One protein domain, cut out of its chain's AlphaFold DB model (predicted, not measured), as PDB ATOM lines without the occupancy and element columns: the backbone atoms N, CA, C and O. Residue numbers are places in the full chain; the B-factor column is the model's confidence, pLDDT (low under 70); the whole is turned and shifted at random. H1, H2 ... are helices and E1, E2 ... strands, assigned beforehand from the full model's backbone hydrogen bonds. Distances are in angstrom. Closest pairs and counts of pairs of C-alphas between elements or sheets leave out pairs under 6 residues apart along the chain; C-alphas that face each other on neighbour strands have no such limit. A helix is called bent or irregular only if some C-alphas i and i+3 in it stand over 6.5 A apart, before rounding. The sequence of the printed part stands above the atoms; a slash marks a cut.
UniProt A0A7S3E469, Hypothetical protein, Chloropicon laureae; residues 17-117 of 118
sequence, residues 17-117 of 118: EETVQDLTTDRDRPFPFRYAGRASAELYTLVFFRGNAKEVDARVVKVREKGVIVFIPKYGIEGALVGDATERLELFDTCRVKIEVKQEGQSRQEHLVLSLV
ATOM      1  N   GLU A  17     224.625 139.839  79.248       57.59
ATOM      2  CA  GLU A  17     224.199 138.654  80.001       57.59
ATOM      3  C   GLU A  17     223.737 138.981  81.434       57.59
ATOM      4  O   GLU A  17     222.664 138.538  81.842       57.59
ATOM      5  N   GLU A  18     224.472 139.824  82.173       58.12
ATOM      6  CA  GLU A  18     224.098 140.237  83.542       58.12
ATOM      7  C   GLU A  18     222.806 141.075  83.546       58.12
ATOM      8  O   GLU A  18     221.984 140.976  84.455       58.12
ATOM      9  N   THR A  19     222.591 141.871  82.493       58.84
ATOM     10  CA  THR A  19     221.412 142.742  82.362       58.84
ATOM     11  C   THR A  19     220.142 141.939  82.074       58.84
ATOM     12  O   THR A  19     219.065 142.264  82.575       58.84
ATOM     13  N   VAL A  20     220.253 140.870  81.277       60.00
ATOM     14  CA  VAL A  20     219.127 139.969  80.997       60.00
ATOM     15  C   VAL A  20     218.749 139.182  82.253       60.00
ATOM     16  O   VAL A  20     217.560 139.089  82.542       60.00
ATOM     17  N   GLN A  21     219.732 138.705  83.030       59.97
ATOM     18  CA  GLN A  21     219.493 137.980  84.287       59.97
ATOM     19  C   GLN A  21     218.786 138.837  85.355       59.97
ATOM     20  O   GLN A  21     217.867 138.355  86.026       59.97
ATOM     21  N   ASP A  22     219.159 140.113  85.490       61.31
ATOM     22  CA  ASP A  22     218.527 141.057  86.426       61.31
ATOM     23  C   ASP A  22     217.060 141.351  86.036       61.31
ATOM     24  O   ASP A  22     216.153 141.333  86.870       61.31
ATOM     25  N   LEU A  23     216.787 141.496  84.732       60.94
ATOM     26  CA  LEU A  23     215.430 141.681  84.201       60.94
ATOM     27  C   LEU A  23     214.552 140.429  84.336       60.94
ATOM     28  O   LEU A  23     213.355 140.558  84.603       60.94
ATOM     29  N   THR A  24     215.106 139.228  84.144       62.31
ATOM     30  CA  THR A  24     214.363 137.980  84.377       62.31
ATOM     31  C   THR A  24     214.060 137.793  85.855       62.31
ATOM     32  O   THR A  24     212.933 137.463  86.192       62.31
ATOM     33  N   THR A  25     214.987 138.134  86.755       64.25
ATOM     34  CA  THR A  25     214.753 138.021  88.205       64.25
ATOM     35  C   THR A  25     213.609 138.927  88.681       64.25
ATOM     36  O   THR A  25     212.831 138.525  89.546       64.25
ATOM     37  N   ASP A  26     213.450 140.125  88.107       64.81
ATOM     38  CA  ASP A  26     212.338 141.027  88.447       64.81
ATOM     39  C   ASP A  26     210.998 140.612  87.806       64.81
ATOM     40  O   ASP A  26     209.944 140.799  88.412       64.81
ATOM     41  N   ARG A  27     211.021 139.988  86.618       61.53
ATOM     42  CA  ARG A  27     209.820 139.434  85.955       61.53
ATOM     43  C   ARG A  27     209.338 138.122  86.574       61.53
ATOM     44  O   ARG A  27     208.131 137.912  86.675       61.53
ATOM     45  N   ASP A  28     210.271 137.274  86.995       65.38
ATOM     46  CA  ASP A  28     210.010 135.976  87.619       65.38
ATOM     47  C   ASP A  28     209.824 136.094  89.139       65.38
ATOM     48  O   ASP A  28     209.442 135.122  89.797       65.38
ATOM     49  N   ARG A  29     210.038 137.290  89.718       64.25
ATOM     50  CA  ARG A  29     209.699 137.571  91.113       64.25
ATOM     51  C   ARG A  29     208.204 137.293  91.300       64.25
ATOM     52  O   ARG A  29     207.372 137.996  90.720       64.25
ATOM     53  N   PRO A  30     207.822 136.320  92.145       63.59
ATOM     54  CA  PRO A  30     206.419 136.059  92.386       63.59
ATOM     55  C   PRO A  30     205.804 137.320  92.995       63.59
ATOM     56  O   PRO A  30     206.265 137.821  94.022       63.59
ATOM     57  N   PHE A  31     204.803 137.874  92.305       71.50
ATOM     58  CA  PHE A  31     204.233 139.168  92.663       71.50
ATOM     59  C   PHE A  31     203.843 139.183  94.149       71.50
ATOM     60  O   PHE A  31     203.046 138.334  94.565       71.50
ATOM     61  N   PRO A  32     204.327 140.152  94.950       68.62
ATOM     62  CA  PRO A  32     204.040 140.222  96.386       68.62
ATOM     63  C   PRO A  32     202.532 140.280  96.677       68.62
ATOM     64  O   PRO A  32     202.079 139.809  97.716       68.62
ATOM     65  N   PHE A  33     201.738 140.758  95.713       65.75
ATOM     66  CA  PHE A  33     200.278 140.737  95.758       65.75
ATOM     67  C   PHE A  33     199.676 139.329  95.941       65.75
ATOM     68  O   PHE A  33     198.688 139.181  96.655       65.75
ATOM     69  N   ARG A  34     200.278 138.277  95.361       69.75
ATOM     70  CA  ARG A  34     199.786 136.891  95.492       69.75
ATOM     71  C   ARG A  34     199.863 136.386  96.931       69.75
ATOM     72  O   ARG A  34     198.978 135.659  97.375       69.75
ATOM     73  N   TYR A  35     200.905 136.787  97.651       76.56
ATOM     74  CA  TYR A  35     201.091 136.445  99.059       76.56
ATOM     75  C   TYR A  35     200.269 137.361  99.965       76.56
ATOM     76  O   TYR A  35     199.638 136.880 100.900       76.56
ATOM     77  N   ALA A  36     200.194 138.656  99.640       72.56
ATOM     78  CA  ALA A  36     199.381 139.617 100.381       72.56
ATOM     79  C   ALA A  36     197.887 139.245 100.376       72.56
ATOM     80  O   ALA A  36     197.234 139.338 101.411       72.56
ATOM     81  N   GLY A  37     197.358 138.768  99.242       73.75
ATOM     82  CA  GLY A  37     195.972 138.303  99.145       73.75
ATOM     83  C   GLY A  37     195.686 137.032  99.953       73.75
ATOM     84  O   GLY A  37     194.592 136.879 100.484       73.75
ATOM     85  N   ARG A  38     196.670 136.131 100.094       78.50
ATOM     86  CA  ARG A  38     196.536 134.945 100.960       78.50
ATOM     87  C   ARG A  38     196.592 135.326 102.443       78.50
ATOM     88  O   ARG A  38     195.754 134.868 103.211       78.50
ATOM     89  N   ALA A  39     197.502 136.225 102.815       75.00
ATOM     90  CA  ALA A  39     197.654 136.698 104.190       75.00
ATOM     91  C   ALA A  39     196.423 137.473 104.706       75.00
ATOM     92  O   ALA A  39     196.071 137.370 105.880       75.00
ATOM     93  N   SER A  40     195.734 138.236 103.849       74.69
ATOM     94  CA  SER A  40     194.519 138.956 104.254       74.69
ATOM     95  C   SER A  40     193.333 138.021 104.515       74.69
ATOM     96  O   SER A  40     192.592 138.232 105.477       74.69
ATOM     97  N   ALA A  41     193.174 136.971 103.702       76.06
ATOM     98  CA  ALA A  41     192.150 135.946 103.903       76.06
ATOM     99  C   ALA A  41     192.396 135.148 105.194       76.06
ATOM    100  O   ALA A  41     191.460 134.881 105.950       76.06
ATOM    101  N   GLU A  42     193.657 134.831 105.484       77.38
ATOM    102  CA  GLU A  42     194.068 134.165 106.721       77.38
ATOM    103  C   GLU A  42     193.741 135.010 107.963       77.38
ATOM    104  O   GLU A  42     193.079 134.526 108.883       77.38
ATOM    105  N   LEU A  43     194.087 136.304 107.957       74.00
ATOM    106  CA  LEU A  43     193.756 137.214 109.058       74.00
ATOM    107  C   LEU A  43     192.240 137.344 109.271       74.00
ATOM    108  O   LEU A  43     191.769 137.323 110.407       74.00
ATOM    109  N   TYR A  44     191.462 137.462 108.192       77.88
ATOM    110  CA  TYR A  44     190.003 137.548 108.299       77.88
ATOM    111  C   TYR A  44     189.397 136.274 108.904       77.88
ATOM    112  O   TYR A  44     188.461 136.329 109.702       77.88
ATOM    113  N   THR A  45     189.983 135.124 108.577       80.12
ATOM    114  CA  THR A  45     189.582 133.825 109.116       80.12
ATOM    115  C   THR A  45     189.862 133.731 110.618       80.12
ATOM    116  O   THR A  45     188.997 133.288 111.373       80.12
ATOM    117  N   LEU A  46     191.014 134.228 111.081       80.00
ATOM    118  CA  LEU A  46     191.329 134.324 112.513       80.00
ATOM    119  C   LEU A  46     190.294 135.166 113.268       80.00
ATOM    120  O   LEU A  46     189.770 134.726 114.289       80.00
ATOM    121  N   VAL A  47     189.932 136.337 112.732       79.31
ATOM    122  CA  VAL A  47     188.906 137.206 113.334       79.31
ATOM    123  C   VAL A  47     187.539 136.514 113.393       79.31
ATOM    124  O   VAL A  47     186.829 136.671 114.383       79.31
ATOM    125  N   PHE A  48     187.176 135.718 112.381       80.38
ATOM    126  CA  PHE A  48     185.900 134.995 112.341       80.38
ATOM    127  C   PHE A  48     185.784 133.898 113.413       80.38
ATOM    128  O   PHE A  48     184.722 133.735 114.017       80.38
ATOM    129  N   PHE A  49     186.860 133.142 113.656       82.44
ATOM    130  CA  PHE A  49     186.873 132.057 114.647       82.44
ATOM    131  C   PHE A  49     187.270 132.513 116.055       82.44
ATOM    132  O   PHE A  49     187.190 131.733 117.009       82.44
ATOM    133  N   ARG A  50     187.653 133.783 116.225       79.62
ATOM    134  CA  ARG A  50     188.001 134.350 117.527       79.62
ATOM    135  C   ARG A  50     186.803 134.278 118.481       79.62
ATOM    136  O   ARG A  50     185.787 134.937 118.283       79.62
ATOM    137  N   GLY A  51     186.939 133.465 119.530       77.06
ATOM    138  CA  GLY A  51     185.908 133.264 120.556       77.06
ATOM    139  C   GLY A  51     184.790 132.283 120.184       77.06
ATOM    140  O   GLY A  51     183.906 132.065 121.004       77.06
ATOM    141  N   ASN A  52     184.829 131.668 118.996       80.62
ATOM    142  CA  ASN A  52     183.812 130.719 118.537       80.62
ATOM    143  C   ASN A  52     184.468 129.481 117.921       80.62
ATOM    144  O   ASN A  52     184.702 129.430 116.711       80.62
ATOM    145  N   ALA A  53     184.719 128.462 118.744       81.75
ATOM    146  CA  ALA A  53     185.122 127.161 118.225       81.75
ATOM    147  C   ALA A  53     183.955 126.524 117.455       81.75
ATOM    148  O   ALA A  53     182.819 126.515 117.938       81.75
ATOM    149  N   LYS A  54     184.219 126.007 116.250       87.31
ATOM    150  CA  LYS A  54     183.201 125.352 115.414       87.31
ATOM    151  C   LYS A  54     183.651 123.970 114.988       87.31
ATOM    152  O   LYS A  54     184.782 123.796 114.544       87.31
ATOM    153  N   GLU A  55     182.726 123.027 115.076       90.12
ATOM    154  CA  GLU A  55     182.870 121.689 114.520       90.12
ATOM    155  C   GLU A  55     182.301 121.677 113.104       90.12
ATOM    156  O   GLU A  55     181.189 122.158 112.860       90.12
ATOM    157  N   VAL A  56     183.091 121.186 112.159       90.00
ATOM    158  CA  VAL A  56     182.725 121.120 110.746       90.00
ATOM    159  C   VAL A  56     183.285 119.873 110.089       90.00
ATOM    160  O   VAL A  56     184.312 119.340 110.504       90.00
ATOM    161  N   ASP A  57     182.616 119.438 109.028       90.75
ATOM    162  CA  ASP A  57     183.101 118.347 108.195       90.75
ATOM    163  C   ASP A  57     184.225 118.841 107.273       90.75
ATOM    164  O   ASP A  57     184.131 119.897 106.630       90.75
ATOM    165  N   ALA A  58     185.290 118.052 107.196       91.56
ATOM    166  CA  ALA A  58     186.458 118.273 106.365       91.56
ATOM    167  C   ALA A  58     186.763 117.023 105.535       91.56
ATOM    168  O   ALA A  58     186.374 115.907 105.879       91.56
ATOM    169  N   ARG A  59     187.469 117.220 104.422       91.56
ATOM    170  CA  ARG A  59     187.925 116.147 103.538       91.56
ATOM    171  C   ARG A  59     189.433 116.035 103.566       91.56
ATOM    172  O   ARG A  59     190.127 117.044 103.458       91.56
ATOM    173  N   VAL A  60     189.941 114.816 103.651       91.31
ATOM    174  CA  VAL A  60     191.377 114.558 103.577       91.31
ATOM    175  C   VAL A  60     191.880 114.791 102.152       91.31
ATOM    176  O   VAL A  60     191.391 114.180 101.204       91.31
ATOM    177  N   VAL A  61     192.873 115.667 101.999       91.44
ATOM    178  CA  VAL A  61     193.488 115.998 100.701       91.44
ATOM    179  C   VAL A  61     194.868 115.375 100.552       91.44
ATOM    180  O   VAL A  61     195.285 115.058  99.442       91.44
ATOM    181  N   LYS A  62     195.605 115.204 101.653       89.50
ATOM    182  CA  LYS A  62     196.937 114.599 101.612       89.50
ATOM    183  C   LYS A  62     197.275 113.918 102.927       89.50
ATOM    184  O   LYS A  62     197.245 114.563 103.969       89.50
ATOM    185  N   VAL A  63     197.694 112.662 102.858       88.38
ATOM    186  CA  VAL A  63     198.210 111.907 104.004       88.38
ATOM    187  C   VAL A  63     199.738 112.049 104.052       88.38
ATOM    188  O   VAL A  63     200.406 112.009 103.015       88.38
ATOM    189  N   ARG A  64     200.301 112.291 105.239       84.94
ATOM    190  CA  ARG A  64     201.746 112.257 105.525       84.94
ATOM    191  C   ARG A  64     201.994 111.313 106.705       84.94
ATOM    192  O   ARG A  64     201.091 111.062 107.489       84.94
ATOM    193  N   GLU A  65     203.239 110.874 106.884       78.88
ATOM    194  CA  GLU A  65     203.625 109.943 107.964       78.88
ATOM    195  C   GLU A  65     203.319 110.449 109.383       78.88
ATOM    196  O   GLU A  65     203.096 109.651 110.279       78.88
ATOM    197  N   LYS A  66     203.324 111.772 109.607       78.50
ATOM    198  CA  LYS A  66     203.115 112.392 110.934       78.50
ATOM    199  C   LYS A  66     201.897 113.314 111.000       78.50
ATOM    200  O   LYS A  66     201.812 114.166 111.880       78.50
ATOM    201  N   GLY A  67     200.998 113.228 110.024       82.81
ATOM    202  CA  GLY A  67     199.830 114.097 109.992       82.81
ATOM    203  C   GLY A  67     199.138 114.135 108.644       82.81
ATOM    204  O   GLY A  67     199.665 113.697 107.624       82.81
ATOM    205  N   VAL A  68     197.946 114.707 108.630       89.25
ATOM    206  CA  VAL A  68     197.073 114.724 107.458       89.25
ATOM    207  C   VAL A  68     196.682 116.158 107.147       89.25
ATOM    208  O   VAL A  68     196.432 116.959 108.040       89.25
ATOM    209  N   ILE A  69     196.652 116.504 105.866       89.88
ATOM    210  CA  ILE A  69     196.135 117.785 105.395       89.88
ATOM    211  C   ILE A  69     194.665 117.594 105.062       89.88
ATOM    212  O   ILE A  69     194.315 116.768 104.212       89.88
ATOM    213  N   VAL A  70     193.826 118.388 105.714       91.19
ATOM    214  CA  VAL A  70     192.381 118.400 105.513       91.19
ATOM    215  C   VAL A  70     191.944 119.713 104.881       91.19
ATOM    216  O   VAL A  70     192.514 120.773 105.137       91.19
ATOM    217  N   PHE A  71     190.909 119.630 104.057       91.12
ATOM    218  CA  PHE A  71     190.256 120.754 103.410       91.12
ATOM    219  C   PHE A  71     188.826 120.886 103.914       91.12
ATOM    220  O   PHE A  71     188.051 119.928 103.893       91.12
ATOM    221  N   ILE A  72     188.469 122.092 104.341       90.25
ATOM    222  CA  ILE A  72     187.151 122.419 104.873       90.25
ATOM    223  C   ILE A  72     186.369 123.157 103.779       90.25
ATOM    224  O   ILE A  72     186.534 124.373 103.626       90.25
ATOM    225  N   PRO A  73     185.484 122.478 103.026       88.00
ATOM    226  CA  PRO A  73     184.832 123.065 101.854       88.00
ATOM    227  C   PRO A  73     183.940 124.263 102.196       88.00
ATOM    228  O   PRO A  73     183.787 125.167 101.382       88.00
ATOM    229  N   LYS A  74     183.389 124.309 103.417       86.31
ATOM    230  CA  LYS A  74     182.528 125.407 103.883       86.31
ATOM    231  C   LYS A  74     183.252 126.752 103.978       86.31
ATOM    232  O   LYS A  74     182.617 127.789 103.817       86.31
ATOM    233  N   TYR A  75     184.550 126.731 104.270       84.25
ATOM    234  CA  TYR A  75     185.348 127.939 104.498       84.25
ATOM    235  C   TYR A  75     186.499 128.098 103.501       84.25
ATOM    236  O   TYR A  75     187.130 129.147 103.475       84.25
ATOM    237  N   GLY A  76     186.775 127.078 102.682       83.69
ATOM    238  CA  GLY A  76     187.901 127.090 101.751       83.69
ATOM    239  C   GLY A  76     189.262 127.083 102.451       83.69
ATOM    240  O   GLY A  76     190.231 127.591 101.894       83.69
ATOM    241  N   ILE A  77     189.329 126.550 103.674       85.56
ATOM    242  CA  ILE A  77     190.546 126.516 104.490       85.56
ATOM    243  C   ILE A  77     191.180 125.137 104.366       85.56
ATOM    244  O   ILE A  77     190.499 124.116 104.487       85.56
ATOM    245  N   GLU A  78     192.490 125.124 104.174       87.00
ATOM    246  CA  GLU A  78     193.324 123.938 104.315       87.00
ATOM    247  C   GLU A  78     194.081 124.033 105.637       87.00
ATOM    248  O   GLU A  78     194.603 125.093 105.983       87.00
ATOM    249  N   GLY A  79     194.161 122.933 106.375       87.25
ATOM    250  CA  GLY A  79     194.974 122.885 107.581       87.25
ATOM    251  C   GLY A  79     195.545 121.502 107.833       87.25
ATOM    252  O   GLY A  79     195.048 120.493 107.330       87.25
ATOM    253  N   ALA A  80     196.636 121.475 108.589       87.44
ATOM    254  CA  ALA A  80     197.294 120.242 108.981       87.44
ATOM    255  C   ALA A  80     196.732 119.761 110.322       87.44
ATOM    256  O   ALA A  80     196.708 120.508 111.299       87.44
ATOM    257  N   LEU A  81     196.315 118.502 110.359       87.31
ATOM    258  CA  LEU A  81     196.044 117.755 111.574       87.31
ATOM    259  C   LEU A  81     197.302 116.975 111.944       87.31
ATOM    260  O   LEU A  81     197.829 116.212 111.131       87.31
ATOM    261  N   VAL A  82     197.777 117.178 113.168       82.88
ATOM    262  CA  VAL A  82     198.905 116.447 113.745       82.88
ATOM    263  C   VAL A  82     198.393 115.729 114.986       82.88
ATOM    264  O   VAL A  82     197.902 116.375 115.912       82.88
ATOM    265  N   GLY A  83     198.478 114.402 114.993       78.56
ATOM    266  CA  GLY A  83     198.053 113.573 116.116       78.56
ATOM    267  C   GLY A  83     198.032 112.084 115.776       78.56
ATOM    268  O   GLY A  83     198.101 111.695 114.611       78.56
ATOM    269  N   ASP A  84     197.892 111.251 116.796       73.06
ATOM    270  CA  ASP A  84     197.954 109.791 116.637       73.06
ATOM    271  C   ASP A  84     196.662 109.227 116.013       73.06
ATOM    272  O   ASP A  84     196.664 108.229 115.299       73.06
ATOM    273  N   ALA A  85     195.532 109.920 116.201       72.00
ATOM    274  CA  ALA A  85     194.245 109.538 115.611       72.00
ATOM    275  C   ALA A  85     194.185 109.728 114.081       72.00
ATOM    276  O   ALA A  85     193.251 109.254 113.434       72.00
ATOM    277  N   THR A  86     195.170 110.415 113.498       72.00
ATOM    278  CA  THR A  86     195.229 110.713 112.061       72.00
ATOM    279  C   THR A  86     195.747 109.545 111.217       72.00
ATOM    280  O   THR A  86     195.569 109.563 110.005       72.00
ATOM    281  N   GLU A  87     196.338 108.515 111.833       72.00
ATOM    282  CA  GLU A  87     196.938 107.359 111.140       72.00
ATOM    283  C   GLU A  87     195.917 106.439 110.452       72.00
ATOM    284  O   GLU A  87     196.284 105.631 109.606       72.00
ATOM    285  N   ARG A  88     194.634 106.549 110.814       76.44
ATOM    286  CA  ARG A  88     193.548 105.727 110.251       76.44
ATOM    287  C   ARG A  88     192.781 106.406 109.118       76.44
ATOM    288  O   ARG A  88     191.817 105.824 108.633       76.44
ATOM    289  N   LEU A  89     193.139 107.639 108.764       82.12
ATOM    290  CA  LEU A  89     192.426 108.404 107.747       82.12
ATOM    291  C   LEU A  89     193.039 108.178 106.369       82.12
ATOM    292  O   LEU A  89     194.234 108.405 106.171       82.12
ATOM    293  N   GLU A  90     192.197 107.819 105.407       83.38
ATOM    294  CA  GLU A  90     192.587 107.643 104.017       83.38
ATOM    295  C   GLU A  90     192.322 108.903 103.186       83.38
ATOM    296  O   GLU A  90     191.666 109.869 103.596       83.38
ATOM    297  N   LEU A  91     192.871 108.913 101.971       86.38
ATOM    298  CA  LEU A  91     192.649 109.995 101.021       86.38
ATOM    299  C   LEU A  91     191.149 110.144 100.706       86.38
ATOM    300  O   LEU A  91     190.485 109.172 100.361       86.38
ATOM    301  N   PHE A  92     190.642 111.378 100.747       85.94
ATOM    302  CA  PHE A  92     189.232 111.742 100.539       85.94
ATOM    303  C   PHE A  92     188.238 111.292 101.614       85.94
ATOM    304  O   PHE A  92     187.039 111.555 101.456       85.94
ATOM    305  N   ASP A  93     188.704 110.734 102.731       89.81
ATOM    306  CA  ASP A  93     187.828 110.460 103.862       89.81
ATOM    307  C   ASP A  93     187.213 111.745 104.417       89.81
ATOM    308  O   ASP A  93     187.810 112.833 104.408       89.81
ATOM    309  N   THR A  94     185.979 111.607 104.898       88.88
ATOM    310  CA  THR A  94     185.265 112.686 105.580       88.88
ATOM    311  C   THR A  94     185.532 112.578 107.073       88.88
ATOM    312  O   THR A  94     185.233 111.558 107.687       88.88
ATOM    313  N   CYS A  95     186.080 113.638 107.658       87.62
ATOM    314  CA  CYS A  95     186.392 113.718 109.079       87.62
ATOM    315  C   CYS A  95     185.731 114.949 109.698       87.62
ATOM    316  O   CYS A  95     185.583 115.985 109.048       87.62
ATOM    317  N   ARG A  96     185.338 114.844 110.968       90.19
ATOM    318  CA  ARG A  96     184.890 116.000 111.743       90.19
ATOM    319  C   ARG A  96     186.089 116.653 112.397       90.19
ATOM    320  O   ARG A  96     186.881 115.998 113.072       90.19
ATOM    321  N   VAL A  97     186.216 117.955 112.188       90.06
ATOM    322  CA  VAL A  97     187.295 118.752 112.759       90.06
ATOM    323  C   VAL A  97     186.720 119.907 113.553       90.06
ATOM    324  O   VAL A  97     185.749 120.551 113.148       90.06
ATOM    325  N   LYS A  98     187.347 120.187 114.686       89.69
ATOM    326  CA  LYS A  98     187.094 121.373 115.482       89.69
ATOM    327  C   LYS A  98     188.132 122.424 115.119       89.69
ATOM    328  O   LYS A  98     189.332 122.157 115.130       89.69
ATOM    329  N   ILE A  99     187.650 123.612 114.777       88.81
ATOM    330  CA  ILE A  99     188.481 124.779 114.495       88.81
ATOM    331  C   ILE A  99     188.585 125.600 115.777       88.81
ATOM    332  O   ILE A  99     187.564 126.047 116.306       88.81
ATOM    333  N   GLU A 100     189.806 125.824 116.254       86.62
ATOM    334  CA  GLU A 100     190.102 126.674 117.405       86.62
ATOM    335  C   GLU A 100     191.182 127.700 117.051       86.62
ATOM    336  O   GLU A 100     192.083 127.428 116.264       86.62
ATOM    337  N   VAL A 101     191.110 128.889 117.645       85.69
ATOM    338  CA  VAL A 101     192.178 129.890 117.549       85.69
ATOM    339  C   VAL A 101     193.030 129.776 118.807       85.69
ATOM    340  O   VAL A 101     192.509 129.943 119.912       85.69
ATOM    341  N   LYS A 102     194.327 129.495 118.655       84.25
ATOM    342  CA  LYS A 102     195.290 129.504 119.763       84.25
ATOM    343  C   LYS A 102     196.305 130.623 119.576       84.25
ATOM    344  O   LYS A 102     196.606 131.037 118.463       84.25
ATOM    345  N   GLN A 103     196.810 131.134 120.691       77.81
ATOM    346  CA  GLN A 103     197.909 132.096 120.716       77.81
ATOM    347  C   GLN A 103     199.182 131.346 121.106       77.81
ATOM    348  O   GLN A 103     199.177 130.613 122.097       77.81
ATOM    349  N   GLU A 104     200.255 131.485 120.323       68.31
ATOM    350  CA  GLU A 104     201.537 130.839 120.635       68.31
ATOM    351  C   GLU A 104     202.393 131.752 121.522       68.31
ATOM    352  O   GLU A 104     202.946 132.756 121.071       68.31
ATOM    353  N   GLY A 105     202.525 131.393 122.801       64.56
ATOM    354  CA  GLY A 105     203.442 132.056 123.732       64.56
ATOM    355  C   GLY A 105     203.177 133.555 123.956       64.56
ATOM    356  O   GLY A 105     202.054 134.036 123.854       64.56
ATOM    357  N   GLN A 106     204.232 134.302 124.310       56.47
ATOM    358  CA  GLN A 106     204.179 135.752 124.593       56.47
ATOM    359  C   GLN A 106     203.968 136.626 123.338       56.47
ATOM    360  O   GLN A 106     203.828 137.847 123.442       56.47
ATOM    361  N   SER A 107     203.948 136.023 122.150       57.41
ATOM    362  CA  SER A 107     203.712 136.714 120.887       57.41
ATOM    363  C   SER A 107     202.208 136.832 120.639       57.41
ATOM    364  O   SER A 107     201.482 135.850 120.695       57.41
ATOM    365  N   ARG A 108     201.722 138.028 120.279       64.31
ATOM    366  CA  ARG A 108     200.310 138.291 119.905       64.31
ATOM    367  C   ARG A 108     199.827 137.555 118.637       64.31
ATOM    368  O   ARG A 108     198.763 137.883 118.120       64.31
ATOM    369  N   GLN A 109     200.614 136.633 118.088       70.75
ATOM    370  CA  GLN A 109     200.264 135.933 116.860       70.75
ATOM    371  C   GLN A 109     199.300 134.788 117.177       70.75
ATOM    372  O   GLN A 109     199.645 133.806 117.834       70.75
ATOM    373  N   GLU A 110     198.064 134.969 116.724       77.19
ATOM    374  CA  GLU A 110     197.011 133.963 116.781       77.19
ATOM    375  C   GLU A 110     197.139 133.042 115.559       77.19
ATOM    376  O   GLU A 110     197.370 133.518 114.449       77.19
ATOM    377  N   HIS A 111     196.981 131.734 115.750       80.94
ATOM    378  CA  HIS A 111     197.010 130.733 114.687       80.94
ATOM    379  C   HIS A 111     195.812 129.783 114.811       80.94
ATOM    380  O   HIS A 111     195.314 129.505 115.907       80.94
ATOM    381  N   LEU A 112     195.327 129.294 113.667       80.94
ATOM    382  CA  LEU A 112     194.252 128.306 113.620       80.94
ATOM    383  C   LEU A 112     194.815 126.926 113.942       80.94
ATOM    384  O   LEU A 112     195.739 126.448 113.288       80.94
ATOM    385  N   VAL A 113     194.216 126.276 114.930       86.50
ATOM    386  CA  VAL A 113     194.486 124.893 115.298       86.50
ATOM    387  C   VAL A 113     193.269 124.071 114.923       86.50
ATOM    388  O   VAL A 113     192.152 124.340 115.368       86.50
ATOM    389  N   LEU A 114     193.499 123.068 114.083       86.25
ATOM    390  CA  LEU A 114     192.505 122.062 113.756       86.25
ATOM    391  C   LEU A 114     192.751 120.837 114.634       86.25
ATOM    392  O   LEU A 114     193.880 120.357 114.730       86.25
ATOM    393  N   SER A 115     191.699 120.328 115.263       86.56
ATOM    394  CA  SER A 115     191.732 119.072 116.011       86.56
ATOM    395  C   SER A 115     190.667 118.119 115.489       86.56
ATOM    396  O   SER A 115     189.568 118.533 115.119       86.56
ATOM    397  N   LEU A 116     191.004 116.832 115.420       84.81
ATOM    398  CA  LEU A 116     190.044 115.797 115.056       84.81
ATOM    399  C   LEU A 116     189.016 115.644 116.183       84.81
ATOM    400  O   LEU A 116     189.393 115.555 117.354       84.81
ATOM    401  N   VAL A 117     187.736 115.584 115.828       83.12
ATOM    402  CA  VAL A 117     186.658 115.192 116.739       83.12
ATOM    403  C   VAL A 117     186.282 113.755 116.397       83.12
ATOM    404  O   VAL A 117     185.894 113.484 115.259       83.12
TER     405      VAL A 117
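This is residues 17 to 117 of the 118 residues of the protein "Hypothetical protein" of Chloropicon laureae (UniProt A0A7S3E469). A five-stranded antiparallel sheet curls like part of a barrel and folds back on itself, E3 and E2 facing E4 and E5 across the bent strand E1. A helical arm makes the length: residues 17 to 40, with H1 and residues 32 to 40 of H2, stick out, while residues 41 to 49 pack on the sheet. The printed part has 101 residues, with three named helices and five named strands in the order H1 H2 E1 E2 E3 H3 E4 E5; its class is mixed. It is loose, with a radius of gyration of the C-alphas of 18.0 A, and spans 57 by 32 by 27 A.

Find C-alpha 54 at (183.201, 125.352, 115.414), where E1, residues 54 to 64, begins; it bends by 76 degrees at residue 61. E2 is residues 67 to 72, E3 77 to 81, E4 94 to 103, 27.7 A long, and E5 110 to 117, ending at (186.658, 115.192, 116.739). H1, residues 17 to 28, begins at (224.199, 138.654, 80.001); H2, 32 to 49, is 26.4 A long; H3 is 84 to 88, only just irregular, with C-alphas 85 and 88 6.6 A apart.

Look across the folded sheet, E3 E2 E1 E4 E5: N 70 and O 79 are 2.9 A apart, N 59 and O 71 2.8 A, N 56 and O 97 2.9 A, N 98 and O 115 2.8 A. E1, E2 and E3 form a meander, each the antiparallel neighbour of the one before. H2 is on the sheet, touching E5 at C-alphas Leu 46 and Leu 112, the closest, 6.8 A; H3 is on the opposite face. H1 and H2 are apart. In H1 every O i to N i+4 pair is within hydrogen-bond range, in H2 12 of 14, in H3 0 of 1, with 1 of 2 O i to N i+3 pairs.

The C-alphas of Glu 17 and Val 117, the two farthest apart, are 57.5 A from each other. The printed part has no cut and no long link. Confidence is under 70 at residues 17 to 30, 32 to 34 and 104 to 108.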